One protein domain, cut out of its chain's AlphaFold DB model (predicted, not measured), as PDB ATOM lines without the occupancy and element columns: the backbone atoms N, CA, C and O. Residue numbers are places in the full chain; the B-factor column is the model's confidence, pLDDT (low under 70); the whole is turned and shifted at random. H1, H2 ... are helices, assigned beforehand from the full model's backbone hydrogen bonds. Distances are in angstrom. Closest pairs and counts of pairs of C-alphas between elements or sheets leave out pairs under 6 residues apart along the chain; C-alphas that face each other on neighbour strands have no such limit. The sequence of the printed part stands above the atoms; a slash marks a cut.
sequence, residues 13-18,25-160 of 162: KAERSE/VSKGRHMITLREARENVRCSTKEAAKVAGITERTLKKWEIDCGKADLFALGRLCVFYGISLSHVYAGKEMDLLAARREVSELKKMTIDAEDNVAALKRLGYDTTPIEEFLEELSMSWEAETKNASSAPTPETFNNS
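AT A GLANCE: This is residues 13 to 18 and 25 to 160 of the 162 residues of the protein "HTH cro/C1-type domain-containing protein" of Paenibacillus stellifer (UniProt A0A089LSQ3). A long helix, H6, runs out from a small head of four short helices, H2 to H5, and beyond its far tip a tight link turns back into a second long helix, H7; H6 and H7 make a narrow V that opens toward the head. The short H1 lies beside the head end of H6, and residues 150 to 160, with H8, stick out freely beyond the open end of H7. The printed part has 142 residues with eight named helices, H1 to H8 in order along the chain, and no named strand; the class is all helix. The whole is loose, with a radius of gyration of the C-alphas of 20.6 A, and its C-alphas span 66 by 44 by 24 A, only just flat.

IN THESE COORDINATES: H6, residues 93 to 122, is the longest helix at 43.9 A, from C-alpha 93 at (-78.254, 58.297, -41.808) to C-alpha 122 at (-102.496, 22.388, -34.686). H7, residues 128 to 150, measures 33.8 A and ends with C-alpha 150 at (-85.668, 49.051, -63.426). In the head are H2, residues 34 to 40, H3, residues 45 to 51, H4, residues 56 to 64 and 12.7 A long, and H5, residues 71 to 81 and 14.9 A long. H1 is residues 13 to 18, and H8 is residues 154 to 158.

HOW THE PARTS SIT: H6 and H7 are close but not clearly touching, at a shallow tilt of 22 degrees, opposite ways; their closest C-alphas, those of Val 117 and Ile 130, are 7.4 A apart. H6 touches H1 with residues 95 to 99 alone, the closest C-alphas being those of Glu 18 and Asp 95, 5.2 A apart. H4 and H6 only just touch, and only at their ends, with the C-alphas of Ile 64 and Glu 93 closest at 5.3 A. The helix packing is mostly crossed: H2 and H4 stand about perpendicular at 80 degrees and only just touch, with 3 pairs of C-alphas within 8 A, the closest being those of Arg 35 and Glu 63, 5.1 A apart, while H3 is only just about perpendicular to H4, at 71 degrees, and to H5, at 72 degrees. H3 touches H4, closest at the C-alphas of Ala 49 and Glu 56, 5.2 A, and H5, closest at those of Ala 48 and Leu 77, 6.9 A. H8 is apart from H6 and H7. Every O i to N i+4 pair is within hydrogen-bond range in H1 to H6; in H7 it is 18 of 19, and in H8 0 of 1, beside 2 of 2 O i to N i+3 pairs.

THE WHOLE: The two C-alphas farthest apart, those of Gly 53 and Gly 124, are 66.5 A apart. Residues 19 to 24 are not printed, and C-alphas 18 and 25 are 10.9 A apart across the cut. Of the links printed whole, H5 to H6 is long, with 11 residues. Mean pLDDT of the printed part is 85.1; residues 13 to 14, 27 to 28 and 142 to 160 are under 70.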
ATOM      1  N   LYS A  13     -85.317  66.107 -53.125       60.91
ATOM      2  CA  LYS A  13     -84.053  65.546 -52.610       60.91
ATOM      3  C   LYS A  13     -84.261  64.704 -51.359       60.91
ATOM      4  O   LYS A  13     -83.582  63.694 -51.204       60.91
ATOM      5  N   ALA A  14     -85.155  65.138 -50.470       62.50
ATOM      6  CA  ALA A  14     -85.507  64.372 -49.280       62.50
ATOM      7  C   ALA A  14     -86.212  63.071 -49.684       62.50
ATOM      8  O   ALA A  14     -85.750  62.000 -49.306       62.50
ATOM      9  N   GLU A  15     -87.208  63.178 -50.565       70.69
ATOM     10  CA  GLU A  15     -87.940  62.039 -51.132       70.69
ATOM     11  C   GLU A  15     -87.002  61.067 -51.869       70.69
ATOM     12  O   GLU A  15     -87.129  59.852 -51.744       70.69
ATOM     13  N   ARG A  16     -85.991  61.580 -52.589       75.12
ATOM     14  CA  ARG A  16     -84.973  60.737 -53.244       75.12
ATOM     15  C   ARG A  16     -84.121  59.948 -52.257       75.12
ATOM     16  O   ARG A  16     -83.818  58.794 -52.535       75.12
ATOM     17  N   SER A  17     -83.685  60.559 -51.158       76.06
ATOM     18  CA  SER A  17     -82.870  59.861 -50.157       76.06
ATOM     19  C   SER A  17     -83.695  58.775 -49.466       76.06
ATOM     20  O   SER A  17     -83.266  57.630 -49.400       76.06
ATOM     21  N   GLU A  18     -84.924  59.077 -49.062       76.69
ATOM     22  CA  GLU A  18     -85.833  58.084 -48.482       76.69
ATOM     23  C   GLU A  18     -86.092  56.901 -49.430       76.69
ATOM     24  O   GLU A  18     -85.897  55.744 -49.053       76.69
ATOM     25  N   VAL A  25     -82.474  48.658 -48.904       78.25
ATOM     26  CA  VAL A  25     -82.867  47.644 -47.920       78.25
ATOM     27  C   VAL A  25     -83.740  46.563 -48.571       78.25
ATOM     28  O   VAL A  25     -83.502  45.378 -48.337       78.25
ATOM     29  N   SER A  26     -84.683  46.939 -49.440       71.12
ATOM     30  CA  SER A  26     -85.591  45.998 -50.109       71.12
ATOM     31  C   SER A  26     -84.882  45.071 -51.102       71.12
ATOM     32  O   SER A  26     -85.245  43.907 -51.228       71.12
ATOM     33  N   LYS A  27     -83.791  45.528 -51.735       68.00
ATOM     34  CA  LYS A  27     -82.920  44.697 -52.592       68.00
ATOM     35  C   LYS A  27     -81.990  43.760 -51.807       68.00
ATOM     36  O   LYS A  27     -81.086  43.172 -52.399       68.00
ATOM     37  N   GLY A  28     -82.138  43.672 -50.483       65.25
ATOM     38  CA  GLY A  28     -81.270  42.866 -49.623       65.25
ATOM     39  C   GLY A  28     -79.831  43.386 -49.543       65.25
ATOM     40  O   GLY A  28     -78.933  42.649 -49.137       65.25
ATOM     41  N   ARG A  29     -79.569  44.645 -49.933       74.56
ATOM     42  CA  ARG A  29     -78.229  45.220 -49.789       74.56
ATOM     43  C   ARG A  29     -78.020  45.604 -48.331       74.56
ATOM     44  O   ARG A  29     -78.673  46.504 -47.809       74.56
ATOM     45  N   HIS A  30     -77.041  44.973 -47.694       79.94
ATOM     46  CA  HIS A  30     -76.570  45.344 -46.361       79.94
ATOM     47  C   HIS A  30     -75.689  46.602 -46.427       79.94
ATOM     48  O   HIS A  30     -74.493  46.561 -46.151       79.94
ATOM     49  N   MET A  31     -76.272  47.723 -46.859       89.38
ATOM     50  CA  MET A  31     -75.592  49.017 -46.805       89.38
ATOM     51  C   MET A  31     -75.512  49.480 -45.359       89.38
ATOM     52  O   MET A  31     -76.484  49.294 -44.635       89.38
ATOM     53  N   ILE A  32     -74.409  50.112 -44.965       93.69
ATOM     54  CA  ILE A  32     -74.155  50.694 -43.643       93.69
ATOM     55  C   ILE A  32     -73.982  52.208 -43.709       93.69
ATOM     56  O   ILE A  32     -73.600  52.762 -44.743       93.69
ATOM     57  N   THR A  33     -74.279  52.893 -42.609       95.62
ATOM     58  CA  THR A  33     -74.007  54.328 -42.498       95.62
ATOM     59  C   THR A  33     -72.506  54.559 -42.335       95.62
ATOM     60  O   THR A  33     -71.748  53.674 -41.924       95.62
ATOM     61  N   LEU A  34     -72.049  55.778 -42.632       96.19
ATOM     62  CA  LEU A  34     -70.647  56.134 -42.423       96.19
ATOM     63  C   LEU A  34     -70.252  56.074 -40.936       96.19
ATOM     64  O   LEU A  34     -69.111  55.737 -40.614       96.19
ATOM     65  N   ARG A  35     -71.199  56.364 -40.031       97.25
ATOM     66  CA  ARG A  35     -70.999  56.232 -38.584       97.25
ATOM     67  C   ARG A  35     -70.839  54.770 -38.178       97.25
ATOM     68  O   ARG A  35     -69.867  54.448 -37.501       97.25
ATOM     69  N   GLU A  36     -71.734  53.897 -38.637       96.50
ATOM     70  CA  GLU A  36     -71.655  52.454 -38.377       96.50
ATOM     71  C   GLU A  36     -70.321  51.883 -38.863       96.50
ATOM     72  O   GLU A  36     -69.655  51.154 -38.132       96.50
ATOM     73  N   ALA A  37     -69.872  52.274 -40.061       96.44
ATOM     74  CA  ALA A  37     -68.573  51.866 -40.592       96.44
ATOM     75  C   ALA A  37     -67.406  52.235 -39.656       96.44
ATOM     76  O   ALA A  37     -66.530  51.407 -39.400       96.44
ATOM     77  N   ARG A  38     -67.414  53.456 -39.104       97.44
ATOM     78  CA  ARG A  38     -66.405  53.909 -38.135       97.44
ATOM     79  C   ARG A  38     -66.474  53.125 -36.823       97.44
ATOM     80  O   ARG A  38     -65.442  52.764 -36.256       97.44
ATOM     81  N   GLU A  39     -67.678  52.910 -36.312       96.94
ATOM     82  CA  GLU A  39     -67.905  52.251 -35.023       96.94
ATOM     83  C   GLU A  39     -67.570  50.758 -35.071       96.94
ATOM     84  O   GLU A  39     -67.006  50.233 -34.111       96.94
ATOM     85  N   ASN A  40     -67.780  50.107 -36.218       96.19
ATOM     86  CA  ASN A  40     -67.392  48.716 -36.451       96.19
ATOM     87  C   ASN A  40     -65.883  48.487 -36.288       96.19
ATOM     88  O   ASN A  40     -65.470  47.443 -35.785       96.19
ATOM     89  N   VAL A  41     -65.056  49.477 -36.641       95.75
ATOM     90  CA  VAL A  41     -63.600  49.434 -36.418       95.75
ATOM     91  C   VAL A  41     -63.165  50.092 -35.104       95.75
ATOM     92  O   VAL A  41     -61.972  50.266 -34.865       95.75
ATOM     93  N   ARG A  42     -64.121  50.461 -34.236       96.25
ATOM     94  CA  ARG A  42     -63.901  51.072 -32.910       96.25
ATOM     95  C   ARG A  42     -63.021  52.326 -32.945       96.25
ATOM     96  O   ARG A  42     -62.258  52.582 -32.016       96.25
ATOM     97  N   CYS A  43     -63.134  53.113 -34.013       94.69
ATOM     98  CA  CYS A  43     -62.329  54.312 -34.224       94.69
ATOM     99  C   CYS A  43     -63.048  55.575 -33.725       94.69
ATOM    100  O   CYS A  43     -64.268  55.730 -33.883       94.69
ATOM    101  N   SER A  44     -62.296  56.520 -33.156       97.44
ATOM    102  CA  SER A  44     -62.847  57.828 -32.796       97.44
ATOM    103  C   SER A  44     -63.068  58.709 -34.032       97.44
ATOM    104  O   SER A  44     -62.366  58.615 -35.040       97.44
ATOM    105  N   THR A  45     -64.019  59.644 -33.957       97.62
ATOM    106  CA  THR A  45     -64.266  60.603 -35.050       97.62
ATOM    107  C   THR A  45     -63.021  61.437 -35.371       97.62
ATOM    108  O   THR A  45     -62.752  61.744 -36.529       97.62
ATOM    109  N   LYS A  46     -62.222  61.784 -34.356       97.56
ATOM    110  CA  LYS A  46     -60.995  62.570 -34.526       97.56
ATOM    111  C   LYS A  46     -59.928  61.813 -35.322       97.56
ATOM    112  O   LYS A  46     -59.298  62.393 -36.206       97.56
ATOM    113  N   GLU A  47     -59.726  60.533 -35.022       97.12
ATOM    114  CA  GLU A  47     -58.765  59.681 -35.731       97.12
ATOM    115  C   GLU A  47     -59.191  59.451 -37.180       97.12
ATOM    116  O   GLU A  47     -58.399  59.686 -38.093       97.12
ATOM    117  N   ALA A  48     -60.457  59.091 -37.401       97.44
ATOM    118  CA  ALA A  48     -61.004  58.903 -38.741       97.44
ATOM    119  C   ALA A  48     -60.886  60.177 -39.599       97.44
ATOM    120  O   ALA A  48     -60.437  60.124 -40.746       97.44
ATOM    121  N   ALA A  49     -61.208  61.344 -39.029       97.81
ATOM    122  CA  ALA A  49     -61.079  62.622 -39.725       97.81
ATOM    123  C   ALA A  49     -59.620  62.921 -40.116       97.81
ATOM    124  O   ALA A  49     -59.360  63.361 -41.238       97.81
ATOM    125  N   LYS A  50     -58.661  62.614 -39.229       97.75
ATOM    126  CA  LYS A  50     -57.226  62.763 -39.508       97.75
ATOM    127  C   LYS A  50     -56.784  61.889 -40.685       97.75
ATOM    128  O   LYS A  50     -56.086  62.390 -41.563       97.75
ATOM    129  N   VAL A  51     -57.207  60.624 -40.732       95.81
ATOM    130  CA  VAL A  51     -56.880  59.696 -41.836       95.81
ATOM    131  C   VAL A  51     -57.434  60.199 -43.172       95.81
ATOM    132  O   VAL A  51     -56.744  60.191 -44.193       95.81
ATOM    133  N   ALA A  52     -58.659  60.716 -43.158       95.50
ATOM    134  CA  ALA A  52     -59.291  61.296 -44.336       95.50
ATOM    135  C   ALA A  52     -58.776  62.697 -44.698       95.50
ATOM    136  O   ALA A  52     -59.179  63.244 -45.722       95.50
ATOM    137  N   GLY A  53     -57.887  63.294 -43.898       97.00
ATOM    138  CA  GLY A  53     -57.390  64.653 -44.119       97.00
ATOM    139  C   GLY A  53     -58.496  65.712 -44.097       97.00
ATOM    140  O   GLY A  53     -58.427  66.681 -44.847       97.00
ATOM    141  N   ILE A  54     -59.527  65.511 -43.274       97.62
ATOM    142  CA  ILE A  54     -60.656  66.434 -43.098       97.62
ATOM    143  C   ILE A  54     -60.772  66.862 -41.634       97.62
ATOM    144  O   ILE A  54     -60.148  66.297 -40.737       97.62
ATOM    145  N   THR A  55     -61.598  67.873 -41.369       98.00
ATOM    146  CA  THR A  55     -61.888  68.274 -39.988       98.00
ATOM    147  C   THR A  55     -62.865  67.303 -39.324       98.00
ATOM    148  O   THR A  55     -63.742  66.744 -39.986       98.00
ATOM    149  N   GLU A  56     -62.785  67.157 -37.999       97.94
ATOM    150  CA  GLU A  56     -63.754  66.362 -37.225       97.94
ATOM    151  C   GLU A  56     -65.194  66.855 -37.447       97.94
ATOM    152  O   GLU A  56     -66.123  66.059 -37.573       97.94
ATOM    153  N   ARG A  57     -65.382  68.176 -37.579       97.75
ATOM    154  CA  ARG A  57     -66.680  68.786 -37.899       97.75
ATOM    155  C   ARG A  57     -67.210  68.327 -39.259       97.75
ATOM    156  O   ARG A  57     -68.405  68.067 -39.380       97.75
ATOM    157  N   THR A  58     -66.341  68.237 -40.266       97.38
ATOM    158  CA  THR A  58     -66.703  67.736 -41.599       97.38
ATOM    159  C   THR A  58     -67.160  66.287 -41.513       97.38
ATOM    160  O   THR A  58     -68.230  65.969 -42.024       97.38
ATOM    161  N   LEU A  59     -66.407  65.436 -40.806       97.69
ATOM    162  CA  LEU A  59     -66.775  64.032 -40.650       97.69
ATOM    163  C   LEU A  59     -68.115  63.870 -39.922       97.69
ATOM    164  O   LEU A  59     -68.974  63.149 -40.411       97.69
ATOM    165  N   LYS A  60     -68.354  64.604 -38.823       97.19
ATOM    166  CA  LYS A  60     -69.655  64.581 -38.123       97.19
ATOM    167  C   LYS A  60     -70.818  64.952 -39.039       97.19
ATOM    168  O   LYS A  60     -71.886  64.361 -38.944       97.19
ATOM    169  N   LYS A  61     -70.617  65.918 -39.940       97.12
ATOM    170  CA  LYS A  61     -71.635  66.288 -40.930       97.12
ATOM    171  C   LYS A  61     -71.885  65.153 -41.926       97.12
ATOM    172  O   LYS A  61     -73.038  64.894 -42.244       97.12
ATOM    173  N   TRP A  62     -70.834  64.481 -42.391       96.94
ATOM    174  CA  TRP A  62     -70.958  63.346 -43.311       96.94
ATOM    175  C   TRP A  62     -71.568  62.105 -42.666       96.94
ATOM    176  O   TRP A  62     -72.270  61.358 -43.333       96.94
ATOM    177  N   GLU A  63     -71.344  61.902 -41.368       96.38
ATOM    178  CA  GLU A  63     -72.015  60.845 -40.612       96.38
ATOM    179  C   GLU A  63     -73.530  61.057 -40.528       96.38
ATOM    180  O   GLU A  63     -74.257  60.081 -40.415       96.38
ATOM    181  N   ILE A  64     -74.004  62.306 -40.602       96.31
ATOM    182  CA  ILE A  64     -75.437  62.632 -40.661       96.31
ATOM    183  C   ILE A  64     -75.959  62.515 -42.099       96.31
ATOM    184  O   ILE A  64     -77.036  61.968 -42.320       96.31
ATOM    185  N   ASP A  65     -75.214  63.052 -43.069       95.19
ATOM    186  CA  ASP A  65     -75.556  63.028 -44.492       95.19
ATOM    187  C   ASP A  65     -74.292  62.891 -45.351       95.19
ATOM    188  O   ASP A  65     -73.513  63.840 -45.518       95.19
ATOM    189  N   CYS A  66     -74.108  61.699 -45.915       93.25
ATOM    190  CA  CYS A  66     -72.962  61.353 -46.749       93.25
ATOM    191  C   CYS A  66     -73.192  61.675 -48.240       93.25
ATOM    192  O   CYS A  66     -72.278  61.514 -49.050       93.25
ATOM    193  N   GLY A  67     -74.374  62.172 -48.631       89.81
ATOM    194  CA  GLY A  67     -74.744  62.374 -50.039       89.81
ATOM    195  C   GLY A  67     -73.912  63.429 -50.779       89.81
ATOM    196  O   GLY A  67     -73.913  63.476 -52.006       89.81
ATOM    197  N   LYS A  68     -73.183  64.279 -50.046       88.56
ATOM    198  CA  LYS A  68     -72.278  65.308 -50.594       88.56
ATOM    199  C   LYS A  68     -70.842  65.169 -50.087       88.56
ATOM    200  O   LYS A  68     -70.105  66.157 -50.057       88.56
ATOM    201  N   ALA A  69     -70.471  63.988 -49.601       92.75
ATOM    202  CA  ALA A  69     -69.106  63.743 -49.169       92.75
ATOM    203  C   ALA A  69     -68.142  63.821 -50.361       92.75
ATOM    204  O   ALA A  69     -68.476  63.423 -51.477       92.75
ATOM    205  N   ASP A  70     -66.939  64.341 -50.117       94.88
ATOM    206  CA  ASP A  70     -65.880  64.307 -51.121       94.88
ATOM    207  C   ASP A  70     -65.467  62.853 -51.374       94.88
ATOM    208  O   ASP A  70     -65.132  62.123 -50.436       94.88
ATOM    209  N   LEU A  71     -65.488  62.435 -52.640       93.12
ATOM    210  CA  LEU A  71     -65.310  61.034 -53.016       93.12
ATOM    211  C   LEU A  71     -63.909  60.510 -52.664       93.12
ATOM    212  O   LEU A  71     -63.772  59.361 -52.248       93.12
ATOM    213  N   PHE A  72     -62.872  61.348 -52.771       95.19
ATOM    214  CA  PHE A  72     -61.499  60.956 -52.444       95.19
ATOM    215  C   PHE A  72     -61.299  60.771 -50.937       95.19
ATOM    216  O   PHE A  72     -60.679  59.799 -50.495       95.19
ATOM    217  N   ALA A  73     -61.816  61.689 -50.123       95.94
ATOM    218  CA  ALA A  73     -61.801  61.562 -48.669       95.94
ATOM    219  C   ALA A  73     -62.656  60.379 -48.192       95.94
ATOM    220  O   ALA A  73     -62.217  59.621 -47.327       95.94
ATOM    221  N   LEU A  74     -63.833  60.172 -48.791       95.94
ATOM    222  CA  LEU A  74     -64.696  59.034 -48.490       95.94
ATOM    223  C   LEU A  74     -64.032  57.703 -48.870       95.94
ATOM    224  O   LEU A  74     -64.075  56.755 -48.088       95.94
ATOM    225  N   GLY A  75     -63.343  57.645 -50.011       95.56
ATOM    226  CA  GLY A  75     -62.541  56.488 -50.411       95.56
ATOM    227  C   GLY A  75     -61.439  56.163 -49.399       95.56
ATOM    228  O   GLY A  75     -61.282  55.005 -49.019       95.56
ATOM    229  N   ARG A  76     -60.733  57.179 -48.879       96.62
ATOM    230  CA  ARG A  76     -59.735  56.992 -47.809       96.62
ATOM    231  C   ARG A  76     -60.345  56.430 -46.526       96.62
ATOM    232  O   ARG A  76     -59.746  55.542 -45.928       96.62
ATOM    233  N   LEU A  77     -61.527  56.907 -46.127       97.00
ATOM    234  CA  LEU A  77     -62.261  56.340 -44.990       97.00
ATOM    235  C   LEU A  77     -62.628  54.877 -45.241       97.00
ATOM    236  O   LEU A  77     -62.378  54.043 -44.385       97.00
ATOM    237  N   CYS A  78     -63.161  54.553 -46.421       96.00
ATOM    238  CA  CYS A  78     -63.554  53.187 -46.772       96.00
ATOM    239  C   CYS A  78     -62.363  52.218 -46.740       96.00
ATOM    240  O   CYS A  78     -62.456  51.156 -46.128       96.00
ATOM    241  N   VAL A  79     -61.221  52.618 -47.313       96.44
ATOM    242  CA  VAL A  79     -59.969  51.845 -47.240       96.44
ATOM    243  C   VAL A  79     -59.533  51.652 -45.790       96.44
ATOM    244  O   VAL A  79     -59.211  50.537 -45.393       96.44
ATOM    245  N   PHE A  80     -59.561  52.716 -44.986       96.56
ATOM    246  CA  PHE A  80     -59.193  52.651 -43.574       96.56
ATOM    247  C   PHE A  80     -60.135  51.759 -42.749       96.56
ATOM    248  O   PHE A  80     -59.683  51.053 -41.853       96.56
ATOM    249  N   TYR A  81     -61.428  51.750 -43.069       96.69
ATOM    250  CA  TYR A  81     -62.428  50.899 -42.425       96.69
ATOM    251  C   TYR A  81     -62.443  49.459 -42.962       96.69
ATOM    252  O   TYR A  81     -63.134  48.614 -42.399       96.69
ATOM    253  N   GLY A  82     -61.709  49.164 -44.040       95.25
ATOM    254  CA  GLY A  82     -61.689  47.840 -44.665       95.25
ATOM    255  C   GLY A  82     -62.981  47.482 -45.408       95.25
ATOM    256  O   GLY A  82     -63.318  46.304 -45.510       95.25
ATOM    257  N   ILE A  83     -63.715  48.475 -45.922       94.25
ATOM    258  CA  ILE A  83     -64.981  48.270 -46.641       94.25
ATOM    259  C   ILE A  83     -64.933  48.863 -48.051       94.25
ATOM    260  O   ILE A  83     -64.262  49.859 -48.309       94.25
ATOM    261  N   SER A  84     -65.686  48.270 -48.979       93.44
ATOM    262  CA  SER A  84     -65.958  48.903 -50.279       93.44
ATOM    263  C   SER A  84     -66.908  50.092 -50.128       93.44
ATOM    264  O   SER A  84     -67.854  50.041 -49.340       93.44
ATOM    265  N   LEU A  85     -66.717  51.116 -50.962       91.19
ATOM    266  CA  LEU A  85     -67.612  52.270 -51.074       91.19
ATOM    267  C   LEU A  85     -69.065  51.859 -51.362       91.19
ATOM    268  O   LEU A  85     -69.996  52.496 -50.884       91.19
ATOM    269  N   SER A  86     -69.266  50.754 -52.089       89.44
ATOM    270  CA  SER A  86     -70.590  50.199 -52.398       89.44
ATOM    271  C   SER A  86     -71.372  49.726 -51.168       89.44
ATOM    272  O   SER A  86     -72.577  49.511 -51.270       89.44
ATOM    273  N   HIS A  87     -70.707  49.541 -50.024       89.88
ATOM    274  CA  HIS A  87     -71.364  49.203 -48.763       89.88
ATOM    275  C   HIS A  87     -71.789  50.440 -47.971       89.88
ATOM    276  O   HIS A  87     -72.559  50.297 -47.030       89.88
ATOM    277  N   VAL A  88     -71.321  51.642 -48.321       92.75
ATOM    278  CA  VAL A  88     -71.667  52.868 -47.593       92.75
ATOM    279  C   VAL A  88     -72.881  53.524 -48.234       92.75
ATOM    280  O   VAL A  88     -72.912  53.782 -49.437       92.75
ATOM    281  N   TYR A  89     -73.890  53.815 -47.422       92.44
ATOM    282  CA  TYR A  89     -75.071  54.532 -47.872       92.44
ATOM    283  C   TYR A  89     -74.759  56.015 -48.133       92.44
ATOM    284  O   TYR A  89     -74.406  56.764 -47.222       92.44
ATOM    285  N   ALA A  90     -74.908  56.444 -49.387       89.19
ATOM    286  CA  ALA A  90     -74.626  57.806 -49.842       89.19
ATOM    287  C   ALA A  90     -75.846  58.737 -49.686       89.19
ATOM    288  O   ALA A  90     -76.329  59.320 -50.654       89.19
ATOM    289  N   GLY A  91     -76.347  58.870 -48.459       91.31
ATOM    290  CA  GLY A  91     -77.488  59.726 -48.131       91.31
ATOM    291  C   GLY A  91     -77.552  60.046 -46.641       91.31
ATOM    292  O   GLY A  91     -76.534  59.977 -45.942       91.31
ATOM    293  N   LYS A  92     -78.746  60.390 -46.148       93.50
ATOM    294  CA  LYS A  92     -78.950  60.669 -44.723       93.50
ATOM    295  C   LYS A  92     -78.976  59.387 -43.898       93.50
ATOM    296  O   LYS A  92     -79.688  58.443 -44.221       93.50
ATOM    297  N   GLU A  93     -78.269  59.398 -42.777       93.75
ATOM    298  CA  GLU A  93     -78.254  58.297 -41.808       93.75
ATOM    299  C   GLU A  93     -79.669  57.910 -41.355       93.75
ATOM    300  O   GLU A  93     -80.015  56.731 -41.351       93.75
ATOM    301  N   MET A  94     -80.501  58.903 -41.033       92.81
ATOM    302  CA  MET A  94     -81.862  58.674 -40.543       92.81
ATOM    303  C   MET A  94     -82.740  57.914 -41.537       92.81
ATOM    304  O   MET A  94     -83.511  57.059 -41.114       92.81
ATOM    305  N   ASP A  95     -82.592  58.179 -42.835       90.75
ATOM    306  CA  ASP A  95     -83.418  57.556 -43.872       90.75
ATOM    307  C   ASP A  95     -83.098  56.057 -43.976       90.75
ATOM    308  O   ASP A  95     -84.000  55.221 -44.006       90.75
ATOM    309  N   LEU A  96     -81.807  55.692 -43.933       91.06
ATOM    310  CA  LEU A  96     -81.390  54.287 -43.925       91.06
ATOM    311  C   LEU A  96     -81.867  53.560 -42.666       91.06
ATOM    312  O   LEU A  96     -82.350  52.430 -42.747       91.06
ATOM    313  N   LEU A  97     -81.729  54.192 -41.499       91.88
ATOM    314  CA  LEU A  97     -82.158  53.599 -40.232       91.88
ATOM    315  C   LEU A  97     -83.681  53.417 -40.174       91.88
ATOM    316  O   LEU A  97     -84.147  52.391 -39.675       91.88
ATOM    317  N   ALA A  98     -84.449  54.372 -40.705       90.75
ATOM    318  CA  ALA A  98     -85.901  54.270 -40.818       90.75
ATOM    319  C   ALA A  98     -86.309  53.116 -41.744       90.75
ATOM    320  O   ALA A  98     -87.058  52.239 -41.314       90.75
ATOM    321  N   ALA A  99     -85.727  53.042 -42.947       88.44
ATOM    322  CA  ALA A  99     -85.996  51.966 -43.901       88.44
ATOM    323  C   ALA A  99     -85.663  50.577 -43.324       88.44
ATOM    324  O   ALA A  99     -86.415  49.617 -43.488       88.44
ATOM    325  N   ARG A 100     -84.551  50.449 -42.588       88.62
ATOM    326  CA  ARG A 100     -84.218  49.190 -41.907       88.62
ATOM    327  C   ARG A 100     -85.198  48.839 -40.795       88.62
ATOM    328  O   ARG A 100     -85.498  47.660 -40.625       88.62
ATOM    329  N   ARG A 101     -85.659  49.828 -40.023       89.06
ATOM    330  CA  ARG A 101     -86.648  49.603 -38.962       89.06
ATOM    331  C   ARG A 101     -87.952  49.090 -39.558       89.06
ATOM    332  O   ARG A 101     -88.459  48.090 -39.076       89.06
ATOM    333  N   GLU A 102     -88.434  49.723 -40.620       87.19
ATOM    334  CA  GLU A 102     -89.640  49.301 -41.335       87.19
ATOM    335  C   GLU A 102     -89.539  47.838 -41.792       87.19
ATOM    336  O   GLU A 102     -90.394  47.020 -41.460       87.19
ATOM    337  N   VAL A 103     -88.429  47.467 -42.437       84.25
ATOM    338  CA  VAL A 103     -88.195  46.076 -42.854       84.25
ATOM    339  C   VAL A 103     -88.076  45.120 -41.664       84.25
ATOM    340  O   VAL A 103     -88.525  43.980 -41.749       84.25
ATOM    341  N   SER A 104     -87.492  45.556 -40.548       85.25
ATOM    342  CA  SER A 104     -87.411  44.742 -39.329       85.25
ATOM    343  C   SER A 104     -88.787  44.483 -38.712       85.25
ATOM    344  O   SER A 104     -89.052  43.357 -38.295       85.25
ATOM    345  N   GLU A 105     -89.659  45.492 -38.658       88.38
ATOM    346  CA  GLU A 105     -91.027  45.342 -38.147       88.38
ATOM    347  C   GLU A 105     -91.858  44.432 -39.057       88.38
ATOM    348  O   GLU A 105     -92.536  43.532 -38.571       88.38
ATOM    349  N   LEU A 106     -91.735  44.584 -40.379       85.25
ATOM    350  CA  LEU A 106     -92.436  43.732 -41.346       85.25
ATOM    351  C   LEU A 106     -91.990  42.266 -41.249       85.25
ATOM    352  O   LEU A 106     -92.824  41.359 -41.236       85.25
ATOM    353  N   LYS A 107     -90.683  42.020 -41.086       85.06
ATOM    354  CA  LYS A 107     -90.157  40.668 -40.831       85.06
ATOM    355  C   LYS A 107     -90.713  40.067 -39.547       85.06
ATOM    356  O   LYS A 107     -91.077  38.898 -39.538       85.06
ATOM    357  N   LYS A 108     -90.799  40.862 -38.479       88.44
ATOM    358  CA  LYS A 108     -91.377  40.414 -37.213       88.44
ATOM    359  C   LYS A 108     -92.851  40.034 -37.377       88.44
ATOM    360  O   LYS A 108     -93.233  38.948 -36.969       88.44
ATOM    361  N   MET A 109     -93.643  40.881 -38.036       87.38
ATOM    362  CA  MET A 109     -95.057  40.596 -38.313       87.38
ATOM    363  C   MET A 109     -95.248  39.327 -39.151       87.38
ATOM    364  O   MET A 109     -96.208  38.598 -38.934       87.38
ATOM    365  N   THR A 110     -94.334  39.054 -40.087       86.12
ATOM    366  CA  THR A 110     -94.376  37.835 -40.911       86.12
ATOM    367  C   THR A 110     -94.148  36.592 -40.057       86.12
ATOM    368  O   THR A 110     -94.944  35.663 -40.120       86.12
ATOM    369  N   ILE A 111     -93.127  36.608 -39.194       86.69
ATOM    370  CA  ILE A 111     -92.853  35.510 -38.253       86.69
ATOM    371  C   ILE A 111     -94.058  35.286 -37.327       86.69
ATOM    372  O   ILE A 111     -94.519  34.158 -37.175       86.69
ATOM    373  N   ASP A 112     -94.621  36.362 -36.767       91.38
ATOM    374  CA  ASP A 112     -95.802  36.276 -35.901       91.38
ATOM    375  C   ASP A 112     -97.018  35.690 -36.659       91.38
ATOM    376  O   ASP A 112     -97.802  34.918 -36.101       91.38
ATOM    377  N   ALA A 113     -97.197  36.036 -37.939       89.38
ATOM    378  CA  ALA A 113     -98.260  35.487 -38.781       89.38
ATOM    379  C   ALA A 113     -98.055  33.990 -39.072       89.38
ATOM    380  O   ALA A 113     -99.006  33.216 -38.950       89.38
ATOM    381  N   GLU A 114     -96.830  33.573 -39.394       88.06
ATOM    382  CA  GLU A 114     -96.466  32.167 -39.603       88.06
ATOM    383  C   GLU A 114     -96.704  31.326 -38.339       88.06
ATOM    384  O   GLU A 114     -97.301  30.246 -38.412       88.06
ATOM    385  N   ASP A 115     -96.329  31.844 -37.166       93.38
ATOM    386  CA  ASP A 115     -96.575  31.193 -35.876       93.38
ATOM    387  C   ASP A 115     -98.078  31.030 -35.593       93.38
ATOM    388  O   ASP A 115     -98.524  29.973 -35.129       93.38
ATOM    389  N   ASN A 116     -98.884  32.046 -35.922       93.12
ATOM    390  CA  ASN A 116    -100.341  31.982 -35.792       93.12
ATOM    391  C   ASN A 116    -100.961  30.944 -36.738       93.12
ATOM    392  O   ASN A 116    -101.823  30.168 -36.316       93.12
ATOM    393  N   VAL A 117    -100.509  30.882 -37.995       93.19
ATOM    394  CA  VAL A 117    -100.937  29.858 -38.962       93.19
ATOM    395  C   VAL A 117    -100.590  28.462 -38.445       93.19
ATOM    396  O   VAL A 117    -101.450  27.577 -38.406       93.19
ATOM    397  N   ALA A 118     -99.368  28.265 -37.949       93.31
ATOM    398  CA  ALA A 118     -98.951  26.996 -37.363       93.31
ATOM    399  C   ALA A 118     -99.810  26.607 -36.144       93.31
ATOM    400  O   ALA A 118    -100.153  25.431 -35.976       93.31
ATOM    401  N   ALA A 119    -100.191  27.572 -35.304       95.19
ATOM    402  CA  ALA A 119    -101.080  27.341 -34.169       95.19
ATOM    403  C   ALA A 119    -102.498  26.934 -34.610       95.19
ATOM    404  O   ALA A 119    -103.038  25.958 -34.083       95.19
ATOM    405  N   LEU A 120    -103.080  27.613 -35.604       94.56
ATOM    406  CA  LEU A 120    -104.397  27.275 -36.160       94.56
ATOM    407  C   LEU A 120    -104.421  25.863 -36.759       94.56
ATOM    408  O   LEU A 120    -105.342  25.090 -36.490       94.56
ATOM    409  N   LYS A 121    -103.362  25.488 -37.477       94.88
ATOM    410  CA  LYS A 121    -103.201  24.146 -38.051       94.88
ATOM    411  C   LYS A 121    -103.182  23.058 -36.975       94.88
ATOM    412  O   LYS A 121    -103.823  22.021 -37.125       94.88
ATOM    413  N   ARG A 122    -102.505  23.307 -35.845       95.69
ATOM    414  CA  ARG A 122    -102.496  22.388 -34.686       95.69
ATOM    415  C   ARG A 122    -103.871  22.228 -34.039       95.69
ATOM    416  O   ARG A 122    -104.145  21.175 -33.474       95.69
ATOM    417  N   LEU A 123    -104.719  23.250 -34.118       96.81
ATOM    418  CA  LEU A 123    -106.097  23.209 -33.626       96.81
ATOM    419  C   LEU A 123    -107.068  22.534 -34.614       96.81
ATOM    420  O   LEU A 123    -108.246  22.389 -34.297       96.81
ATOM    421  N   GLY A 124    -106.587  22.090 -35.781       96.69
ATOM    422  CA  GLY A 124    -107.395  21.407 -36.792       96.69
ATOM    423  C   GLY A 124    -108.187  22.346 -37.702       96.69
ATOM    424  O   GLY A 124    -109.090  21.884 -38.397       96.69
ATOM    425  N   TYR A 125    -107.874  23.646 -37.704       95.69
ATOM    426  CA  TYR A 125    -108.429  24.577 -38.684       95.69
ATOM    427  C   TYR A 125    -107.747  24.392 -40.042       95.69
ATOM    428  O   TYR A 125    -106.540  24.157 -40.114       95.69
ATOM    429  N   ASP A 126    -108.524  24.536 -41.116       94.88
ATOM    430  CA  ASP A 126    -107.989  24.631 -42.471       94.88
ATOM    431  C   ASP A 126    -107.330  26.002 -42.664       94.88
ATOM    432  O   ASP A 126    -107.999  27.038 -42.654       94.88
ATOM    433  N   THR A 127    -106.004  26.003 -42.784       94.44
ATOM    434  CA  THR A 127    -105.189  27.208 -42.965       94.44
ATOM    435  C   THR A 127    -104.819  27.472 -44.419       94.44
ATOM    436  O   THR A 127    -104.198  28.500 -44.680       94.44
ATOM    437  N   THR A 128    -105.225  26.609 -45.359       93.00
ATOM    438  CA  THR A 128    -104.884  26.719 -46.789       93.00
ATOM    439  C   THR A 128    -105.178  28.114 -47.360       93.00
ATOM    440  O   THR A 128    -104.277  28.692 -47.961       93.00
ATOM    441  N   PRO A 129    -106.342  28.746 -47.085       92.06
ATOM    442  CA  PRO A 129    -106.625  30.084 -47.614       92.06
ATOM    443  C   PRO A 129    -105.680  31.175 -47.087       92.06
ATOM    444  O   PRO A 129    -105.438  32.175 -47.757       92.06
ATOM    445  N   ILE A 130    -105.168  31.013 -45.863       87.69
ATOM    446  CA  ILE A 130    -104.246  31.975 -45.245       87.69
ATOM    447  C   ILE A 130    -102.831  31.753 -45.785       87.69
ATOM    448  O   ILE A 130    -102.127  32.719 -46.060       87.69
ATOM    449  N   GLU A 131    -102.430  30.492 -45.953       87.56
ATOM    450  CA  GLU A 131    -101.146  30.113 -46.551       87.56
ATOM    451  C   GLU A 131    -101.044  30.640 -47.998       87.56
ATOM    452  O   GLU A 131    -100.064  31.309 -48.323       87.56
ATOM    453  N   GLU A 132    -102.087  30.457 -48.819       90.75
ATOM    454  CA  GLU A 132    -102.164  30.991 -50.192       90.75
ATOM    455  C   GLU A 132    -102.062  32.524 -50.222       90.75
ATOM    456  O   GLU A 132    -101.287  33.086 -50.995       90.75
ATOM    457  N   PHE A 133    -102.778  33.220 -49.332       87.75
ATOM    458  CA  PHE A 133    -102.714  34.681 -49.236       87.75
ATOM    459  C   PHE A 133    -101.313  35.198 -48.859       87.75
ATOM    460  O   PHE A 133    -100.845  36.200 -49.406       87.75
ATOM    461  N   LEU A 134    -100.625  34.527 -47.930       85.56
ATOM    462  CA  LEU A 134     -99.253  34.887 -47.553       85.56
ATOM    463  C   LEU A 134     -98.268  34.652 -48.707       85.56
ATOM    464  O   LEU A 134     -97.357  35.459 -48.912       85.56
ATOM    465  N   GLU A 135     -98.464  33.586 -49.485       86.50
ATOM    466  CA  GLU A 135     -97.653  33.294 -50.667       86.50
ATOM    467  C   GLU A 135     -97.861  34.344 -51.773       86.50
ATOM    468  O   GLU A 135     -96.884  34.865 -52.318       86.50
ATOM    469  N   GLU A 136     -99.107  34.762 -52.025       86.38
ATOM    470  CA  GLU A 136     -99.426  35.859 -52.951       86.38
ATOM    471  C   GLU A 136     -98.750  37.180 -52.549       86.38
ATOM    472  O   GLU A 136     -98.159  37.868 -53.391       86.38
ATOM    473  N   LEU A 137     -98.785  37.528 -51.256       80.19
ATOM    474  CA  LEU A 137     -98.114  38.722 -50.737       80.19
ATOM    475  C   LEU A 137     -96.595  38.662 -50.940       80.19
ATOM    476  O   LEU A 137     -95.996  39.648 -51.380       80.19
ATOM    477  N   SER A 138     -95.982  37.506 -50.668       79.88
ATOM    478  CA  SER A 138     -94.548  37.280 -50.878       79.88
ATOM    479  C   SER A 138     -94.159  37.472 -52.349       79.88
ATOM    480  O   SER A 138     -93.241  38.235 -52.670       79.88
ATOM    481  N   MET A 139     -94.918  36.868 -53.269       77.81
ATOM    482  CA  MET A 139     -94.685  37.004 -54.708       77.81
ATOM    483  C   MET A 139     -94.852  38.449 -55.201       77.81
ATOM    484  O   MET A 139     -94.060  38.912 -56.027       77.81
ATOM    485  N   SER A 140     -95.848  39.180 -54.687       77.31
ATOM    486  CA  SER A 140     -96.054  40.596 -55.016       77.31
ATOM    487  C   SER A 140     -94.862  41.454 -54.582       77.31
ATOM    488  O   SER A 140     -94.377  42.286 -55.351       77.31
ATOM    489  N   TRP A 141     -94.342  41.219 -53.377       70.31
ATOM    490  CA  TRP A 141     -93.154  41.905 -52.866       70.31
ATOM    491  C   TRP A 141     -91.894  41.599 -53.684       70.31
ATOM    492  O   TRP A 141     -91.111  42.499 -54.009       70.31
ATOM    493  N   GLU A 142     -91.693  40.342 -54.075       69.62
ATOM    494  CA  GLU A 142     -90.596  39.980 -54.971       69.62
ATOM    495  C   GLU A 142     -90.711  40.656 -56.344       69.62
ATOM    496  O   GLU A 142     -89.701  41.070 -56.924       69.62
ATOM    497  N   ALA A 143     -91.924  40.777 -56.886       67.69
ATOM    498  CA  ALA A 143     -92.155  41.450 -58.159       67.69
ATOM    499  C   ALA A 143     -91.858  42.954 -58.063       67.69
ATOM    500  O   ALA A 143     -91.221  43.524 -58.954       67.69
ATOM    501  N   GLU A 144     -92.255  43.596 -56.966       64.44
ATOM    502  CA  GLU A 144     -92.015  45.018 -56.728       64.44
ATOM    503  C   GLU A 144     -90.520  45.324 -56.534       64.44
ATOM    504  O   GLU A 144     -89.984  46.257 -57.139       64.44
ATOM    505  N   THR A 145     -89.796  44.476 -55.798       59.50
ATOM    506  CA  THR A 145     -88.337  44.608 -55.624       59.50
ATOM    507  C   THR A 145     -87.551  44.349 -56.915       59.50
ATOM    508  O   THR A 145     -86.584  45.069 -57.198       59.50
ATOM    509  N   LYS A 146     -87.985  43.387 -57.745       59.22
ATOM    510  CA  LYS A 146     -87.423  43.147 -59.089       59.22
ATOM    511  C   LYS A 146     -87.702  44.322 -60.033       59.22
ATOM    512  O   LYS A 146     -86.790  44.754 -60.732       59.22
ATOM    513  N   ASN A 147     -88.891  44.921 -59.997       55.50
ATOM    514  CA  ASN A 147     -89.222  46.091 -60.822       55.50
ATOM    515  C   ASN A 147     -88.554  47.389 -60.337       55.50
ATOM    516  O   ASN A 147     -88.201  48.240 -61.153       55.50
ATOM    517  N   ALA A 148     -88.253  47.520 -59.041       48.62
ATOM    518  CA  ALA A 148     -87.385  48.580 -58.524       48.62
ATOM    519  C   ALA A 148     -85.924  48.450 -59.015       48.62
ATOM    520  O   ALA A 148     -85.127  49.385 -58.878       48.62
ATOM    521  N   SER A 149     -85.526  47.311 -59.601       44.00
ATOM    522  CA  SER A 149     -84.267  47.168 -60.352       44.00
ATOM    523  C   SER A 149     -84.270  47.936 -61.679       44.00
ATOM    524  O   SER A 149     -83.196  48.250 -62.186       44.00
ATOM    525  N   SER A 150     -85.451  48.267 -62.203       45.97
ATOM    526  CA  SER A 150     -85.668  49.051 -63.426       45.97
ATOM    527  C   SER A 150     -85.785  50.554 -63.148       45.97
ATOM    528  O   SER A 150     -86.065  51.328 -64.062       45.97
ATOM    529  N   ALA A 151     -85.619  50.971 -61.886       44.12
ATOM    530  CA  ALA A 151     -85.692  52.372 -61.504       44.12
ATOM    531  C   ALA A 151     -84.651  53.189 -62.291       44.12
ATOM    532  O   ALA A 151     -83.506  52.742 -62.426       44.12
ATOM    533  N   PRO A 152     -85.031  54.374 -62.800       42.81
ATOM    534  CA  PRO A 152     -84.155  55.202 -63.610       42.81
ATOM    535  C   PRO A 152     -82.836  55.458 -62.875       42.81
ATOM    536  O   PRO A 152     -82.806  55.993 -61.764       42.81
ATOM    537  N   THR A 153     -81.732  55.063 -63.504       43.66
ATOM    538  CA  THR A 153     -80.386  55.434 -63.073       43.66
ATOM    539  C   THR A 153     -80.243  56.965 -63.111       43.66
ATOM    540  O   THR A 153     -80.977  57.654 -63.828       43.66
ATOM    541  N   PRO A 154     -79.294  57.563 -62.373       46.25
ATOM    542  CA  PRO A 154     -79.020  58.999 -62.475       46.25
ATOM    543  C   PRO A 154     -78.788  59.475 -63.925       46.25
ATOM    544  O   PRO A 154     -79.067  60.626 -64.246       46.25
ATOM    545  N   GLU A 155     -78.346  58.579 -64.812       43.84
ATOM    546  CA  GLU A 155     -78.163  58.831 -66.247       43.84
ATOM    547  C   GLU A 155     -79.486  59.064 -66.996       43.84
ATOM    548  O   GLU A 155     -79.566  59.956 -67.838       43.84
ATOM    549  N   THR A 156     -80.563  58.356 -66.639       49.44
ATOM    550  CA  THR A 156     -81.896  58.564 -67.242       49.44
ATOM    551  C   THR A 156     -82.519  59.927 -66.928       49.44
ATOM    552  O   THR A 156     -83.400  60.364 -67.662       49.44
ATOM    553  N   PHE A 157     -82.057  60.641 -65.897       45.25
ATOM    554  CA  PHE A 157     -82.559  61.985 -65.578       45.25
ATOM    555  C   PHE A 157     -81.818  63.116 -66.304       45.25
ATOM    556  O   PHE A 157     -82.372  64.207 -66.423       45.25
ATOM    557  N   ASN A 158     -80.606  62.874 -66.819       44.50
ATOM    558  CA  ASN A 158     -79.840  63.883 -67.564       44.50
ATOM    559  C   ASN A 158     -80.187  63.923 -69.062       44.50
ATOM    560  O   ASN A 158     -79.935  64.934 -69.710       44.50
ATOM    561  N   ASN A 159     -80.816  62.874 -69.599       42.84
ATOM    562  CA  ASN A 159     -81.168  62.792 -71.022       42.84
ATOM    563  C   ASN A 159     -82.544  63.392 -71.375       42.84
ATOM    564  O   ASN A 159     -82.917  63.384 -72.541       42.84
ATOM    565  N   SER A 160     -83.283  63.947 -70.406       43.12
ATOM    566  CA  SER A 160     -84.559  64.653 -70.651       43.12
ATOM    567  C   SER A 160     -84.417  66.183 -70.698       43.12
ATOM    568  O   SER A 160     -85.419  66.893 -70.654       43.12
TER     569      SER A 160